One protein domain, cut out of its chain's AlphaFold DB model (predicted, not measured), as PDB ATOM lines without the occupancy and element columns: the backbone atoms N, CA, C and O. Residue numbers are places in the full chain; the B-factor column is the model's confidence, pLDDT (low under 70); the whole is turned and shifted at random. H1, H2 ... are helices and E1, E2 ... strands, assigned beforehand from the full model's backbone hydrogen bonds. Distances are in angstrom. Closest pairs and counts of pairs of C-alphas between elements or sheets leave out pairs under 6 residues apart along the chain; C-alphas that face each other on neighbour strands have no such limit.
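Overview. This is residues 293 to 347 of the 678 residues of an uncharacterized protein of Porticoccaceae bacterium (UniProt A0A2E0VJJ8). A small head, the strand hairpin E1 E2 with H1 near E1, leads into an arm of H2 with the short H3 hooked back at its far end; between H1 and H2, residues 323 to 328 stick out as a loop. The printed part has 55 residues, with E1, E2, H1, H2 and H3 in that order, an antiparallel sheet E1 - E2, and mixed class, helices and strands. It is loose, with a radius of gyration of the C-alphas of 12.7 A, and spans 38 by 24 by 16 A.

Along the chain. E1 is residues 299 to 301, beginning at C-alpha 299 (10.630, -37.678, -25.266), and E2 is 304 to 306. H1, 314 to 320, is 10.0 A long; H2, 330 to 339, 14.1 A. H3, 343 to 347, ends at C-alpha 347 (30.094, -36.827, -12.055).

Arrangement. In the hairpin E1 and E2, N 299 and O 306 are 3.0 A apart, within hydrogen-bond range. The closest C-alphas of E1 and H1, Ile 301 and Asp 316, are 6.8 A apart. H1 and H2 are apart. H2 and H3 only just touch, only at the corner, with 3 pairs of C-alphas within 8 A, the closest Ile 337 and Val 346, 5.5 A. Every O i to N i+4 pair is within range in H2 and H3; in H1 1 of 3 is, and 3 of 4 O i to N i+3 pairs.

Size, cuts and confidence. The farthest C-alphas, Glu 315 and Trp 344, are 38.3 A apart. The printed part has no cut and no long link; no printed residue is under 70 in pLDDT.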
ATOM      1  N   VAL A 293       6.212 -30.022 -21.036       95.00
ATOM      2  CA  VAL A 293       7.163 -29.579 -22.051       95.00
ATOM      3  C   VAL A 293       8.203 -30.678 -22.209       95.00
ATOM      4  O   VAL A 293       8.744 -31.182 -21.225       95.00
ATOM      5  N   ALA A 294       8.449 -31.083 -23.447       93.19
ATOM      6  CA  ALA A 294       9.416 -32.114 -23.756       93.19
ATOM      7  C   ALA A 294      10.847 -31.639 -23.442       93.19
ATOM      8  O   ALA A 294      11.203 -30.490 -23.733       93.19
ATOM      9  N   PRO A 295      11.679 -32.511 -22.848       92.88
ATOM     10  CA  PRO A 295      13.008 -32.142 -22.384       92.88
ATOM     11  C   PRO A 295      13.966 -31.905 -23.561       92.88
ATOM     12  O   PRO A 295      13.642 -32.170 -24.717       92.88
ATOM     13  N   ARG A 296      15.183 -31.426 -23.278       87.69
ATOM     14  CA  ARG A 296      16.172 -31.016 -24.297       87.69
ATOM     15  C   ARG A 296      16.518 -32.107 -25.317       87.69
ATOM     16  O   ARG A 296      16.846 -31.785 -26.454       87.69
ATOM     17  N   ARG A 297      16.437 -33.380 -24.927       90.62
ATOM     18  CA  ARG A 297      16.683 -34.532 -25.811       90.62
ATOM     19  C   ARG A 297      15.409 -35.100 -26.455       90.62
ATOM     20  O   ARG A 297      15.479 -36.133 -27.112       90.62
ATOM     21  N   GLY A 298      14.263 -34.443 -26.274       91.06
ATOM     22  CA  GLY A 298      12.945 -34.949 -26.655       91.06
ATOM     23  C   GLY A 298      12.452 -36.080 -25.747       91.06
ATOM     24  O   GLY A 298      13.152 -36.541 -24.841       91.06
ATOM     25  N   VAL A 299      11.219 -36.529 -25.970       91.81
ATOM     26  CA  VAL A 299      10.630 -37.678 -25.266       91.81
ATOM     27  C   VAL A 299       9.690 -38.443 -26.189       91.81
ATOM     28  O   VAL A 299       8.982 -37.849 -26.998       91.81
ATOM     29  N   VAL A 300       9.669 -39.769 -26.053       93.44
ATOM     30  CA  VAL A 300       8.719 -40.632 -26.761       93.44
ATOM     31  C   VAL A 300       7.661 -41.116 -25.778       93.44
ATOM     32  O   VAL A 300       7.986 -41.776 -24.791       93.44
ATOM     33  N   ILE A 301       6.395 -40.805 -26.049       94.06
ATOM     34  CA  ILE A 301       5.252 -41.187 -25.213       94.06
ATOM     35  C   ILE A 301       4.323 -42.055 -26.057       94.06
ATOM     36  O   ILE A 301       3.709 -41.575 -27.004       94.06
ATOM     37  N   GLU A 302       4.252 -43.351 -25.737       92.06
ATOM     38  CA  GLU A 302       3.427 -44.333 -26.469       92.06
ATOM     39  C   GLU A 302       3.636 -44.303 -28.000       92.06
ATOM     40  O   GLU A 302       2.698 -44.445 -28.782       92.06
ATOM     41  N   GLY A 303       4.883 -44.106 -28.437       92.00
ATOM     42  CA  GLY A 303       5.253 -44.056 -29.856       92.00
ATOM     43  C   GLY A 303       5.064 -42.694 -30.532       92.00
ATOM     44  O   GLY A 303       5.425 -42.561 -31.697       92.00
ATOM     45  N   LYS A 304       4.546 -41.680 -29.826       95.00
ATOM     46  CA  LYS A 304       4.568 -40.285 -30.284       95.00
ATOM     47  C   LYS A 304       5.864 -39.620 -29.837       95.00
ATOM     48  O   LYS A 304       6.177 -39.634 -28.647       95.00
ATOM     49  N   GLU A 305       6.596 -39.040 -30.776       95.94
ATOM     50  CA  GLU A 305       7.811 -38.278 -30.487       95.94
ATOM     51  C   GLU A 305       7.463 -36.811 -30.253       95.94
ATOM     52  O   GLU A 305       6.755 -36.207 -31.055       95.94
ATOM     53  N   TYR A 306       7.986 -36.253 -29.164       96.19
ATOM     54  CA  TYR A 306       7.953 -34.827 -28.881       96.19
ATOM     55  C   TYR A 306       9.380 -34.292 -28.914       96.19
ATOM     56  O   TYR A 306      10.258 -34.792 -28.200       96.19
ATOM     57  N   GLY A 307       9.609 -33.292 -29.759       94.12
ATOM     58  CA  GLY A 307      10.905 -32.648 -29.927       94.12
ATOM     59  C   GLY A 307      11.274 -31.737 -28.750       94.12
ATOM     60  O   GLY A 307      10.446 -31.456 -27.885       94.12
ATOM     61  N   PRO A 308      12.519 -31.243 -28.693       93.62
ATOM     62  CA  PRO A 308      12.971 -30.375 -27.608       93.62
ATOM     63  C   PRO A 308      12.089 -29.132 -27.436       93.62
ATOM     64  O   PRO A 308      11.800 -28.439 -28.410       93.62
ATOM     65  N   ALA A 309      11.697 -28.836 -26.191       92.88
ATOM     66  CA  ALA A 309      10.831 -27.710 -25.819       92.88
ATOM     67  C   ALA A 309       9.414 -27.727 -26.437       92.88
ATOM     68  O   ALA A 309       8.679 -26.742 -26.335       92.88
ATOM     69  N   GLU A 310       8.997 -28.839 -27.047       96.38
ATOM     70  CA  GLU A 310       7.639 -29.005 -27.558       96.38
ATOM     71  C   GLU A 310       6.633 -29.138 -26.406       96.38
ATOM     72  O   GLU A 310       6.877 -29.837 -25.422       96.38
ATOM     73  N   ARG A 311       5.472 -28.480 -26.517       96.88
ATOM     74  CA  ARG A 311       4.389 -28.632 -25.537       96.88
ATOM     75  C   ARG A 311       3.764 -30.022 -25.657       96.88
ATOM     76  O   ARG A 311       3.265 -30.387 -26.717       96.88
ATOM     77  N   ILE A 312       3.685 -30.740 -24.541       96.94
ATOM     78  CA  ILE A 312       3.042 -32.053 -24.460       96.94
ATOM     79  C   ILE A 312       1.555 -31.855 -24.116       96.94
ATOM     80  O   ILE A 312       1.249 -31.164 -23.139       96.94
ATOM     81  N   PRO A 313       0.611 -32.425 -24.889       97.12
ATOM     82  CA  PRO A 313      -0.813 -32.399 -24.555       97.12
ATOM     83  C   PRO A 313      -1.101 -33.038 -23.191       97.12
ATOM     84  O   PRO A 313      -0.476 -34.035 -22.839       97.12
ATOM     85  N   ASP A 314      -2.087 -32.520 -22.455       96.38
ATOM     86  CA  ASP A 314      -2.373 -32.938 -21.072       96.38
ATOM     87  C   ASP A 314      -2.608 -34.459 -20.933       96.38
ATOM     88  O   ASP A 314      -2.128 -35.079 -19.985       96.38
ATOM     89  N   GLU A 315      -3.273 -35.083 -21.912       95.69
ATOM     90  CA  GLU A 315      -3.522 -36.536 -21.944       95.69
ATOM     91  C   GLU A 315      -2.235 -37.371 -22.002       95.69
ATOM     92  O   GLU A 315      -2.146 -38.436 -21.386       95.69
ATOM     93  N   ASP A 316      -1.236 -36.892 -22.743       95.94
ATOM     94  CA  ASP A 316       0.060 -37.551 -22.872       95.94
ATOM     95  C   ASP A 316       0.986 -37.156 -21.708       95.94
ATOM     96  O   ASP A 316       1.728 -37.997 -21.198       95.94
ATOM     97  N   PHE A 317       0.872 -35.926 -21.196       96.19
ATOM     98  CA  PHE A 317       1.626 -35.459 -20.034       96.19
ATOM     99  C   PHE A 317       1.296 -36.253 -18.767       96.19
ATOM    100  O   PHE A 317       2.215 -36.633 -18.045       96.19
ATOM    101  N   GLU A 318       0.029 -36.590 -18.503       94.69
ATOM    102  CA  GLU A 318      -0.337 -37.404 -17.330       94.69
ATOM    103  C   GLU A 318       0.384 -38.769 -17.300       94.69
ATOM    104  O   GLU A 318       0.658 -39.308 -16.225       94.69
ATOM    105  N   LYS A 319       0.790 -39.307 -18.458       93.31
ATOM    106  CA  LYS A 319       1.541 -40.571 -18.557       93.31
ATOM    107  C   LYS A 319       2.999 -40.433 -18.133       93.31
ATOM    108  O   LYS A 319       3.577 -41.418 -17.677       93.31
ATOM    109  N   VAL A 320       3.575 -39.237 -18.240       95.00
ATOM    110  CA  VAL A 320       4.980 -38.924 -17.916       95.00
ATOM    111  C   VAL A 320       5.128 -37.938 -16.759       95.00
ATOM    112  O   VAL A 320       6.237 -37.577 -16.388       95.00
ATOM    113  N   LYS A 321       4.033 -37.526 -16.127       95.88
ATOM    114  CA  LYS A 321       4.047 -36.620 -14.981       95.88
ATOM    115  C   LYS A 321       4.891 -37.174 -13.835       95.88
ATOM    116  O   LYS A 321       4.866 -38.378 -13.558       95.88
ATOM    117  N   ALA A 322       5.624 -36.284 -13.165       96.69
ATOM    118  CA  ALA A 322       6.462 -36.592 -12.009       96.69
ATOM    119  C   ALA A 322       5.736 -37.478 -10.978       96.69
ATOM    120  O   ALA A 322       4.678 -37.128 -10.450       96.69
ATOM    121  N   LEU A 323       6.344 -38.623 -10.666       95.81
ATOM    122  CA  LEU A 323       5.877 -39.568  -9.654       95.81
ATOM    123  C   LEU A 323       6.193 -39.069  -8.242       95.81
ATOM    124  O   LEU A 323       5.394 -39.261  -7.331       95.81
ATOM    125  N   VAL A 324       7.329 -38.399  -8.050       95.50
ATOM    126  CA  VAL A 324       7.748 -37.810  -6.771       95.50
ATOM    127  C   VAL A 324       7.882 -36.292  -6.963       95.50
ATOM    128  O   VAL A 324       8.861 -35.844  -7.557       95.50
ATOM    129  N   PRO A 325       6.928 -35.463  -6.489       90.38
ATOM    130  CA  PRO A 325       6.818 -34.058  -6.913       90.38
ATOM    131  C   PRO A 325       8.075 -33.194  -6.728       90.38
ATOM    132  O   PRO A 325       8.390 -32.368  -7.580       90.38
ATOM    133  N   ARG A 326       8.805 -33.377  -5.620       91.25
ATOM    134  CA  ARG A 326       9.990 -32.568  -5.270       91.25
ATOM    135  C   ARG A 326      11.327 -33.199  -5.669       91.25
ATOM    136  O   ARG A 326      12.370 -32.606  -5.418       91.25
ATOM    137  N   GLN A 327      11.311 -34.377  -6.287       96.19
ATOM    138  CA  GLN A 327      12.525 -35.054  -6.736       96.19
ATOM    139  C   GLN A 327      12.982 -34.514  -8.097       96.19
ATOM    140  O   GLN A 327      12.161 -34.036  -8.881       96.19
ATOM    141  N   ILE A 328      14.283 -34.582  -8.384       96.50
ATOM    142  CA  ILE A 328      14.834 -34.348  -9.724       96.50
ATOM    143  C   ILE A 328      14.068 -35.156 -10.774       96.50
ATOM    144  O   ILE A 328      13.707 -36.303 -10.537       96.50
ATOM    145  N   ASP A 329      13.764 -34.545 -11.909       96.25
ATOM    146  CA  ASP A 329      13.060 -35.169 -13.021       96.25
ATOM    147  C   ASP A 329      13.974 -35.314 -14.243       96.25
ATOM    148  O   ASP A 329      15.134 -34.895 -14.222       96.25
ATOM    149  N   LEU A 330      13.476 -35.964 -15.297       95.00
ATOM    150  CA  LEU A 330      14.273 -36.288 -16.478       95.00
ATOM    151  C   LEU A 330      14.846 -35.034 -17.152       95.00
ATOM    152  O   LEU A 330      16.007 -35.042 -17.555       95.00
ATOM    153  N   GLU A 331      14.057 -33.959 -17.247       94.25
ATOM    154  CA  GLU A 331      14.481 -32.687 -17.841       94.25
ATOM    155  C   GLU A 331      15.666 -32.088 -17.079       94.25
ATOM    156  O   GLU A 331      16.710 -31.803 -17.669       94.25
ATOM    157  N   GLN A 332      15.536 -31.949 -15.758       94.56
ATOM    158  CA  GLN A 332      16.591 -31.386 -14.924       94.56
ATOM    159  C   GLN A 332      17.857 -32.256 -14.939       94.56
ATOM    160  O   GLN A 332      18.963 -31.723 -15.008       94.56
ATOM    161  N   TYR A 333      17.711 -33.584 -14.919       94.94
ATOM    162  CA  TYR A 333      18.839 -34.515 -15.016       94.94
ATOM    163  C   TYR A 333      19.598 -34.374 -16.342       94.94
ATOM    164  O   TYR A 333      20.821 -34.239 -16.340       94.94
ATOM    165  N   GLN A 334      18.880 -34.334 -17.469       93.62
ATOM    166  CA  GLN A 334      19.483 -34.113 -18.787       93.62
ATOM    167  C   GLN A 334      20.134 -32.732 -18.886       93.62
ATOM    168  O   GLN A 334      21.229 -32.618 -19.422       93.62
ATOM    169  N   SER A 335      19.513 -31.695 -18.316       92.12
ATOM    170  CA  SER A 335      20.090 -30.351 -18.300       92.12
ATOM    171  C   SER A 335      21.434 -30.311 -17.580       92.12
ATOM    172  O   SER A 335      22.334 -29.639 -18.067       92.12
ATOM    173  N   ILE A 336      21.596 -31.008 -16.449       93.19
ATOM    174  CA  ILE A 336      22.891 -31.075 -15.749       93.19
ATOM    175  C   ILE A 336      23.951 -31.681 -16.677       93.19
ATOM    176  O   ILE A 336      25.010 -31.095 -16.854       93.19
ATOM    177  N   ILE A 337      23.641 -32.802 -17.331       92.25
ATOM    178  CA  ILE A 337      24.573 -33.474 -18.250       92.25
ATOM    179  C   ILE A 337      24.924 -32.589 -19.455       92.25
ATOM    180  O   ILE A 337      26.082 -32.518 -19.847       92.25
ATOM    181  N   ASP A 338      23.928 -31.930 -20.047       90.00
ATOM    182  CA  ASP A 338      24.082 -31.227 -21.324       90.00
ATOM    183  C   ASP A 338      24.655 -29.805 -21.177       90.00
ATOM    184  O   ASP A 338      25.082 -29.220 -22.173       90.00
ATOM    185  N   THR A 339      24.610 -29.211 -19.977       88.94
ATOM    186  CA  THR A 339      25.028 -27.811 -19.742       88.94
ATOM    187  C   THR A 339      26.256 -27.657 -18.856       88.94
ATOM    188  O   THR A 339      26.811 -26.557 -18.798       88.94
ATOM    189  N   SER A 340      26.693 -28.727 -18.187       86.06
ATOM    190  CA  SER A 340      27.924 -28.706 -17.404       86.06
ATOM    191  C   SER A 340      29.127 -28.428 -18.293       86.06
ATOM    192  O   SER A 340      29.309 -29.055 -19.336       86.06
ATOM    193  N   LYS A 341      29.943 -27.460 -17.873       81.75
ATOM    194  CA  LYS A 341      31.155 -27.067 -18.606       81.75
ATOM    195  C   LYS A 341      32.315 -27.996 -18.292       81.75
ATOM    196  O   LYS A 341      33.134 -28.275 -19.159       81.75
ATOM    197  N   GLU A 342      32.343 -28.474 -17.054       78.88
ATOM    198  CA  GLU A 342      33.421 -29.292 -16.530       78.88
ATOM    199  C   GLU A 342      32.945 -30.735 -16.313       78.88
ATOM    200  O   GLU A 342      31.882 -30.943 -15.713       78.88
ATOM    201  N   PRO A 343      33.728 -31.755 -16.709       80.19
ATOM    202  CA  PRO A 343      33.343 -33.158 -16.540       80.19
ATOM    203  C   PRO A 343      32.993 -33.546 -15.094       80.19
ATOM    204  O   PRO A 343      32.071 -34.331 -14.856       80.19
ATOM    205  N   TRP A 344      33.683 -32.966 -14.104       82.88
ATOM    206  CA  TRP A 344      33.453 -33.273 -12.689       82.88
ATOM    207  C   TRP A 344      32.067 -32.831 -12.191       82.88
ATOM    208  O   TRP A 344      31.536 -33.431 -11.252       82.88
ATOM    209  N   GLU A 345      31.456 -31.811 -12.805       87.75
ATOM    210  CA  GLU A 345      30.112 -31.357 -12.435       87.75
ATOM    211  C   GLU A 345      29.073 -32.434 -12.747       87.75
ATOM    212  O   GLU A 345      28.183 -32.684 -11.933       87.75
ATOM    213  N   VAL A 346      29.215 -33.121 -13.884       90.75
ATOM    214  CA  VAL A 346      28.341 -34.233 -14.272       90.75
ATOM    215  C   VAL A 346      28.526 -35.404 -13.308       90.75
ATOM    216  O   VAL A 346      27.549 -35.928 -12.761       90.75
ATOM    217  N   GLU A 347      29.778 -35.768 -13.017       89.94
ATOM    218  CA  GLU A 347      30.094 -36.827 -12.055       89.94
ATOM    219  C   GLU A 347      29.463 -36.542 -10.681       89.94
ATOM    220  O   GLU A 347      28.815 -37.417 -10.100       89.94
TER     221      GLU A 347